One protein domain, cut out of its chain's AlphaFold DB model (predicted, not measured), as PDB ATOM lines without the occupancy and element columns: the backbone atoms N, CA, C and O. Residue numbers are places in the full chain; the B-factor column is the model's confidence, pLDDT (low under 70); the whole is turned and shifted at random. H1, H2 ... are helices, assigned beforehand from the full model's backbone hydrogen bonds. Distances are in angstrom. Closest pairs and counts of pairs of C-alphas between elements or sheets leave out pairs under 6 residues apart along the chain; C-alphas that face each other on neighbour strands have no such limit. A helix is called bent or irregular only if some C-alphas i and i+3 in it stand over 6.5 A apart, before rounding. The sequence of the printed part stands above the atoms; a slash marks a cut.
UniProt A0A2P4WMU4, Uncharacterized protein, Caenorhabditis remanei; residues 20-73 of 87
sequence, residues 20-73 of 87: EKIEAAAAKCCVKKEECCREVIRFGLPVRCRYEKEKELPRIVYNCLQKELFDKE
ATOM      1  N   GLU A  20      23.153 -38.004   0.066       89.38
ATOM      2  CA  GLU A  20      23.563 -39.069  -0.857       89.38
ATOM      3  C   GLU A  20      24.849 -39.781  -0.404       89.38
ATOM      4  O   GLU A  20      24.910 -41.012  -0.397       89.38
ATOM      5  N   LYS A  21      25.864 -39.033   0.047       87.94
ATOM      6  CA  LYS A  21      27.120 -39.602   0.551       87.94
ATOM      7  C   LYS A  21      26.915 -40.356   1.866       87.94
ATOM      8  O   LYS A  21      27.497 -41.422   2.066       87.94
ATOM      9  N   ILE A  22      26.052 -39.840   2.742       90.25
ATOM     10  CA  ILE A  22      25.663 -40.505   3.991       90.25
ATOM     11  C   ILE A  22      24.932 -41.819   3.694       90.25
ATOM     12  O   ILE A  22      25.231 -42.844   4.310       90.25
ATOM     13  N   GLU A  23      23.995 -41.807   2.745       91.69
ATOM     14  CA  GLU A  23      23.251 -42.995   2.331       91.69
ATOM     15  C   GLU A  23      24.153 -44.037   1.672       91.69
ATOM     16  O   GLU A  23      24.093 -45.210   2.050       91.69
ATOM     17  N   ALA A  24      25.043 -43.624   0.767       92.00
ATOM     18  CA  ALA A  24      25.999 -44.512   0.113       92.00
ATOM     19  C   ALA A  24      26.965 -45.162   1.119       92.00
ATOM     20  O   ALA A  24      27.140 -46.384   1.113       92.00
ATOM     21  N   ALA A  25      27.539 -44.371   2.034       91.94
ATOM     22  CA  ALA A  25      28.440 -44.877   3.067       91.94
ATOM     23  C   ALA A  25      27.719 -45.836   4.031       91.94
ATOM     24  O   ALA A  25      28.238 -46.908   4.353       91.94
ATOM     25  N   ALA A  26      26.497 -45.499   4.458       92.94
ATOM     26  CA  ALA A  26      25.702 -46.360   5.329       92.94
ATOM     27  C   ALA A  26      25.303 -47.675   4.638       92.94
ATOM     28  O   ALA A  26      25.436 -48.736   5.248       92.94
ATOM     29  N   ALA A  27      24.872 -47.632   3.374       93.62
ATOM     30  CA  ALA A  27      24.500 -48.822   2.607       93.62
ATOM     31  C   ALA A  27      25.690 -49.766   2.377       93.62
ATOM     32  O   ALA A  27      25.540 -50.987   2.416       93.62
ATOM     33  N   LYS A  28      26.889 -49.209   2.173       93.56
ATOM     34  CA  LYS A  28      28.105 -49.989   1.930       93.56
ATOM     35  C   LYS A  28      28.692 -50.590   3.206       93.56
ATOM     36  O   LYS A  28      29.144 -51.734   3.189       93.56
ATOM     37  N   CYS A  29      28.682 -49.842   4.308       92.38
ATOM     38  CA  CYS A  29      29.355 -50.243   5.543       92.38
ATOM     39  C   CYS A  29      28.437 -50.913   6.575       92.38
ATOM     40  O   CYS A  29      28.936 -51.637   7.436       92.38
ATOM     41  N   CYS A  30      27.116 -50.701   6.516       91.38
ATOM     42  CA  CYS A  30      26.184 -51.102   7.575       91.38
ATOM     43  C   CYS A  30      25.011 -51.941   7.066       91.38
ATOM     44  O   CYS A  30      23.857 -51.516   7.092       91.38
ATOM     45  N   VAL A  31      25.303 -53.180   6.672       85.31
ATOM     46  CA  VAL A  31      24.306 -54.135   6.166       85.31
ATOM     47  C   VAL A  31      23.203 -54.401   7.203       85.31
ATOM     48  O   VAL A  31      23.486 -54.828   8.328       85.31
ATOM     49  N   LYS A  32      21.936 -54.195   6.814       87.12
ATOM     50  CA  LYS A  32      20.717 -54.348   7.643       87.12
ATOM     51  C   LYS A  32      20.634 -53.399   8.850       87.12
ATOM     52  O   LYS A  32      19.829 -53.638   9.761       87.12
ATOM     53  N   LYS A  33      21.499 -52.382   8.916       90.62
ATOM     54  CA  LYS A  33      21.594 -51.377   9.994       90.62
ATOM     55  C   LYS A  33      21.794 -49.963   9.438       90.62
ATOM     56  O   LYS A  33      22.266 -49.081  10.156       90.62
ATOM     57  N   GLU A  34      21.417 -49.751   8.184       91.88
ATOM     58  CA  GLU A  34      21.687 -48.554   7.391       91.88
ATOM     59  C   GLU A  34      21.130 -47.305   8.084       91.88
ATOM     60  O   GLU A  34      21.845 -46.327   8.265       91.88
ATOM     61  N   GLU A  35      19.888 -47.365   8.571       91.00
ATOM     62  CA  GLU A  35      19.229 -46.256   9.273       91.00
ATOM     63  C   GLU A  35      20.018 -45.770  10.496       91.00
ATOM     64  O   GLU A  35      20.288 -44.577  10.616       91.00
ATOM     65  N   CYS A  36      20.481 -46.696  11.337       91.94
ATOM     66  CA  CYS A  36      21.297 -46.355  12.500       91.94
ATOM     67  C   CYS A  36      22.645 -45.754  12.087       91.94
ATOM     68  O   CYS A  36      23.107 -44.791  12.694       91.94
ATOM     69  N   CYS A  37      23.278 -46.280  11.036       91.56
ATOM     70  CA  CYS A  37      24.530 -45.704  10.564       91.56
ATOM     71  C   CYS A  37      24.356 -44.309   9.966       91.56
ATOM     72  O   CYS A  37      25.230 -43.472  10.168       91.56
ATOM     73  N   ARG A  38      23.226 -44.003   9.316       92.31
ATOM     74  CA  ARG A  38      22.936 -42.633   8.865       92.31
ATOM     75  C   ARG A  38      22.893 -41.654  10.037       92.31
ATOM     76  O   ARG A  38      23.478 -40.581   9.940       92.31
ATOM     77  N   GLU A  39      22.274 -42.028  11.157       90.56
ATOM     78  CA  GLU A  39      22.278 -41.205  12.377       90.56
ATOM     79  C   GLU A  39      23.685 -41.046  12.958       90.56
ATOM     80  O   GLU A  39      24.096 -39.939  13.300       90.56
ATOM     81  N   VAL A  40      24.451 -42.137  13.019       89.75
ATOM     82  CA  VAL A  40      25.844 -42.122  13.485       89.75
ATOM     83  C   VAL A  40      26.686 -41.137  12.676       89.75
ATOM     84  O   VAL A  40      27.429 -40.356  13.266       89.75
ATOM     85  N   ILE A  41      26.536 -41.133  11.351       89.06
ATOM     86  CA  ILE A  41      27.267 -40.235  10.452       89.06
ATOM     87  C   ILE A  41      26.780 -38.787  10.606       89.06
ATOM     88  O   ILE A  41      27.602 -37.888  10.753       89.06
ATOM     89  N   ARG A  42      25.459 -38.556  10.622       86.44
ATOM     90  CA  ARG A  42      24.862 -37.210  10.734       86.44
ATOM     91  C   ARG A  42      25.198 -36.510  12.047       86.44
ATOM     92  O   ARG A  42      25.410 -35.302  12.054       86.44
ATOM     93  N   PHE A  43      25.220 -37.256  13.147       85.12
ATOM     94  CA  PHE A  43      25.386 -36.706  14.493       85.12
ATOM     95  C   PHE A  43      26.779 -36.946  15.087       85.12
ATOM     96  O   PHE A  43      27.028 -36.544  16.222       85.12
ATOM     97  N   GLY A  44      27.684 -37.609  14.358       82.19
ATOM     98  CA  GLY A  44      29.030 -37.924  14.846       82.19
ATOM     99  C   GLY A  44      29.026 -38.837  16.078       82.19
ATOM    100  O   GLY A  44      29.834 -38.661  16.991       82.19
ATOM    101  N   LEU A  45      28.092 -39.788  16.144       86.38
ATOM    102  CA  LEU A  45      27.954 -40.696  17.286       86.38
ATOM    103  C   LEU A  45      28.940 -41.874  17.187       86.38
ATOM    104  O   LEU A  45      29.427 -42.200  16.107       86.38
ATOM    105  N   PRO A  46      29.237 -42.573  18.295       84.06
ATOM    106  CA  PRO A  46      29.965 -43.835  18.227       84.06
ATOM    107  C   PRO A  46      29.122 -44.932  17.558       84.06
ATOM    108  O   PRO A  46      27.930 -45.080  17.841       84.06
ATOM    109  N   VAL A  47      29.760 -45.770  16.734       86.06
ATOM    110  CA  VAL A  47      29.109 -46.927  16.101       86.06
ATOM    111  C   VAL A  47      28.681 -47.927  17.179       86.06
ATOM    112  O   VAL A  47      29.512 -48.607  17.779       86.06
ATOM    113  N   ARG A  48      27.369 -48.032  17.416       85.06
ATOM    114  CA  ARG A  48      26.772 -49.067  18.276       85.06
ATOM    115  C   ARG A  48      25.869 -49.989  17.476       85.06
ATOM    116  O   ARG A  48      26.160 -51.171  17.396       85.06
ATOM    117  N   CYS A  49      24.792 -49.463  16.890       86.50
ATOM    118  CA  CYS A  49      23.855 -50.140  15.975       86.50
ATOM    119  C   CYS A  49      23.499 -51.610  16.288       86.50
ATOM    120  O   CYS A  49      23.175 -52.384  15.385       86.50
ATOM    121  N   ARG A  50      23.482 -51.984  17.580       86.12
ATOM    122  CA  ARG A  50      23.291 -53.358  18.090       86.12
ATOM    123  C   ARG A  50      24.372 -54.366  17.673       86.12
ATOM    124  O   ARG A  50      24.149 -55.572  17.736       86.12
ATOM    125  N   TYR A  51      25.557 -53.884  17.315       84.56
ATOM    126  CA  TYR A  51      26.763 -54.686  17.121       84.56
ATOM    127  C   TYR A  51      27.422 -55.104  18.450       84.56
ATOM    128  O   TYR A  51      28.478 -55.720  18.442       84.56
ATOM    129  N   GLU A  52      26.812 -54.820  19.609       76.00
ATOM    130  CA  GLU A  52      27.393 -55.104  20.936       76.00
ATOM    131  C   GLU A  52      27.673 -56.596  21.180       76.00
ATOM    132  O   GLU A  52      28.516 -56.946  22.005       76.00
ATOM    133  N   LYS A  53      26.978 -57.480  20.455       81.94
ATOM    134  CA  LYS A  53      27.193 -58.932  20.516       81.94
ATOM    135  C   LYS A  53      28.460 -59.384  19.783       81.94
ATOM    136  O   LYS A  53      28.972 -60.459  20.077       81.94
ATOM    137  N   GLU A  54      28.981 -58.570  18.867       82.38
ATOM    138  CA  GLU A  54      30.103 -58.894  17.986       82.38
ATOM    139  C   GLU A  54      31.194 -57.833  18.147       82.38
ATOM    140  O   GLU A  54      31.189 -56.800  17.483       82.38
ATOM    141  N   LYS A  55      32.145 -58.084  19.054       81.06
ATOM    142  CA  LYS A  55      33.128 -57.086  19.521       81.06
ATOM    143  C   LYS A  55      33.929 -56.395  18.408       81.06
ATOM    144  O   LYS A  55      34.381 -55.272  18.608       81.06
ATOM    145  N   GLU A  56      34.117 -57.045  17.264       88.38
ATOM    146  CA  GLU A  56      34.920 -56.511  16.156       88.38
ATOM    147  C   GLU A  56      34.105 -55.713  15.130       88.38
ATOM    148  O   GLU A  56      34.656 -54.816  14.488       88.38
ATOM    149  N   LEU A  57      32.794 -55.962  15.011       88.19
ATOM    150  CA  LEU A  57      31.951 -55.300  14.013       88.19
ATOM    151  C   LEU A  57      31.915 -53.771  14.148       88.19
ATOM    152  O   LEU A  57      32.104 -53.111  13.127       88.19
ATOM    153  N   PRO A  58      31.764 -53.168  15.348       88.12
ATOM    154  CA  PRO A  58      31.778 -51.712  15.479       88.12
ATOM    155  C   PRO A  58      33.049 -51.083  14.906       88.12
ATOM    156  O   PRO A  58      32.994 -50.042  14.253       88.12
ATOM    157  N   ARG A  59      34.200 -51.739  15.111       89.62
ATOM    158  CA  ARG A  59      35.501 -51.272  14.624       89.62
ATOM    159  C   ARG A  59      35.619 -51.409  13.107       89.62
ATOM    160  O   ARG A  59      36.130 -50.501  12.460       89.62
ATOM    161  N   ILE A  60      35.153 -52.525  12.546       91.31
ATOM    162  CA  ILE A  60      35.140 -52.754  11.093       91.31
ATOM    163  C   ILE A  60      34.265 -51.703  10.405       91.31
ATOM    164  O   ILE A  60      34.712 -51.055   9.460       91.31
ATOM    165  N   VAL A  61      33.056 -51.490  10.925       91.38
ATOM    166  CA  VAL A  61      32.104 -50.500  10.411       91.38
ATOM    167  C   VAL A  61      32.677 -49.090  10.517       91.38
ATOM    168  O   VAL A  61      32.660 -48.360   9.531       91.38
ATOM    169  N   TYR A  62      33.255 -48.722  11.664       90.38
ATOM    170  CA  TYR A  62      33.909 -47.425  11.841       90.38
ATOM    171  C   TYR A  62      35.014 -47.189  10.803       90.38
ATOM    172  O   TYR A  62      35.034 -46.153  10.146       90.38
ATOM    173  N   ASN A  63      35.903 -48.168  10.608       90.38
ATOM    174  CA  ASN A  63      36.988 -48.058   9.635       90.38
ATOM    175  C   ASN A  63      36.476 -47.968   8.190       90.38
ATOM    176  O   ASN A  63      37.086 -47.280   7.376       90.38
ATOM    177  N   CYS A  64      35.386 -48.667   7.864       91.88
ATOM    178  CA  CYS A  64      34.735 -48.570   6.560       91.88
ATOM    179  C   CYS A  64      34.166 -47.163   6.346       91.88
ATOM    180  O   CYS A  64      34.520 -46.507   5.372       91.88
ATOM    181  N   LEU A  65      33.380 -46.660   7.304       90.50
ATOM    182  CA  LEU A  65      32.791 -45.322   7.240       90.50
ATOM    183  C   LEU A  65      33.860 -44.234   7.130       90.50
ATOM    184  O   LEU A  65      33.712 -43.323   6.330       90.50
ATOM    185  N   GLN A  66      34.959 -44.348   7.879       87.25
ATOM    186  CA  GLN A  66      36.081 -43.412   7.782       87.25
ATOM    187  C   GLN A  66      36.671 -43.351   6.366       87.25
ATOM    188  O   GLN A  66      36.984 -42.268   5.893       87.25
ATOM    189  N   LYS A  67      36.789 -44.485   5.665       88.56
ATOM    190  CA  LYS A  67      37.275 -44.499   4.278       88.56
ATOM    191  C   LYS A  67      36.272 -43.872   3.312       88.56
ATOM    192  O   LYS A  67      36.636 -42.978   2.567       88.56
ATOM    193  N   GLU A  68      35.010 -44.290   3.369       89.00
ATOM    194  CA  GLU A  68      33.984 -43.797   2.435       89.00
ATOM    195  C   GLU A  68      33.682 -42.305   2.617       89.00
ATOM    196  O   GLU A  68      33.364 -41.598   1.662       89.00
ATOM    197  N   LEU A  69      33.763 -41.817   3.854       85.88
ATOM    198  CA  LEU A  69      33.457 -40.430   4.168       85.88
ATOM    199  C   LEU A  69      34.655 -39.504   3.954       85.88
ATOM    200  O   LEU A  69      34.458 -38.379   3.506       85.88
ATOM    201  N   PHE A  70      35.878 -39.967   4.216       82.25
ATOM    202  CA  PHE A  70      37.082 -39.128   4.214       82.25
ATOM    203  C   PHE A  70      38.122 -39.551   3.167       82.25
ATOM    204  O   PHE A  70      39.315 -39.284   3.333       82.25
ATOM    205  N   ASP A  71      37.707 -40.212   2.082       68.12
ATOM    206  CA  ASP A  71      38.624 -40.510   0.984       68.12
ATOM    207  C   ASP A  71      39.209 -39.207   0.404       68.12
ATOM    208  O   ASP A  71      38.517 -38.209   0.190       68.12
ATOM    209  N   LYS A  72      40.533 -39.231   0.210       53.97
ATOM    210  CA  LYS A  72      41.481 -38.099   0.123       53.97
ATOM    211  C   LYS A  72      41.202 -36.999  -0.918       53.97
ATOM    212  O   LYS A  72      41.993 -36.061  -1.013       53.97
ATOM    213  N   GLU A  73      40.144 -37.088  -1.715       49.84
ATOM    214  CA  GLU A  73      39.829 -36.072  -2.727       49.84
ATOM    215  C   GLU A  73      39.127 -34.834  -2.141       49.84
ATOM    216  O   GLU A  73      39.399 -33.721  -2.595       49.84
TER     217      GLU A  73
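Overview. This is residues 20 to 73 of the 87 residues of an uncharacterized protein of Caenorhabditis remanei (UniProt A0A2P4WMU4). Two short helices, H1 and H2, open from a tight turn as a V, and a longer helix, H3, packs on H1 and passes near H2. A loop of residues 44 to 56 leads from H2 to H3 and reaches one end of the longest axis at Lys 53, while the tail after H3 ends at the other with Glu 73. The printed part has 54 residues with three named helices, in the order H1, H2, H3, and no named strand; the class is all helix. It is compact, with a radius of gyration of the C-alphas of 10.3 A, yet elongated in outline, spanning 35 by 19 by 18 A.

Arrangement. Start at the first printed residue, where H1 takes residues 20 to 29. Next look at H2, residues 34 to 43: it touches H1, and their closest C-alphas, those of Ala 26 and Glu 34, are 5.0 A apart. H1 and H2 run opposite ways at a steep tilt of 55 degrees. Go on to H3, residues 57 to 70, which touches H1; there the closest C-alphas are those of Cys 29 and Val 61, 5.6 A apart. H1 and H3 run opposite ways at a shallow tilt of 33 degrees, only just short of steep. H2 and H3 are near each other: their closest C-alphas are 8.2 A apart, and 9 pairs lie within 10 A. Along the backbones of H1, H2 and H3 you will find every O i to N i+4 pair within hydrogen-bond range.

Along the chain. Find C-alpha 20 at (23.563, -39.069, -0.857); from there H1 runs 14.1 A to C-alpha 29. Residues 30 to 33 lead to H2, which begins at C-alpha 34 at (21.687, -48.554, 7.391) and runs 14.3 A to C-alpha 43. Then follow residues 44 to 56, with no named element, to C-alpha 57. There H3, the longest helix at 14 residues, begins and runs 19.6 A to C-alpha 70 at (37.082, -39.128, 4.214). None of the three helices is bent or irregular.

Size, cuts and confidence. Look to Lys 53 and Glu 73 for the two C-alphas farthest apart, at 35.0 A; those of Glu 20 and Glu 73, the first and last printed, are 16.6 A apart. The printed part has no cut. The link from H1 to H2, 4 residues, is tight, and the link from H2 to H3, 13 residues, is long. In the B-factor column the mean pLDDT of the printed part is 86.6, and the model's confidence is under 70 at residues 71 to 73.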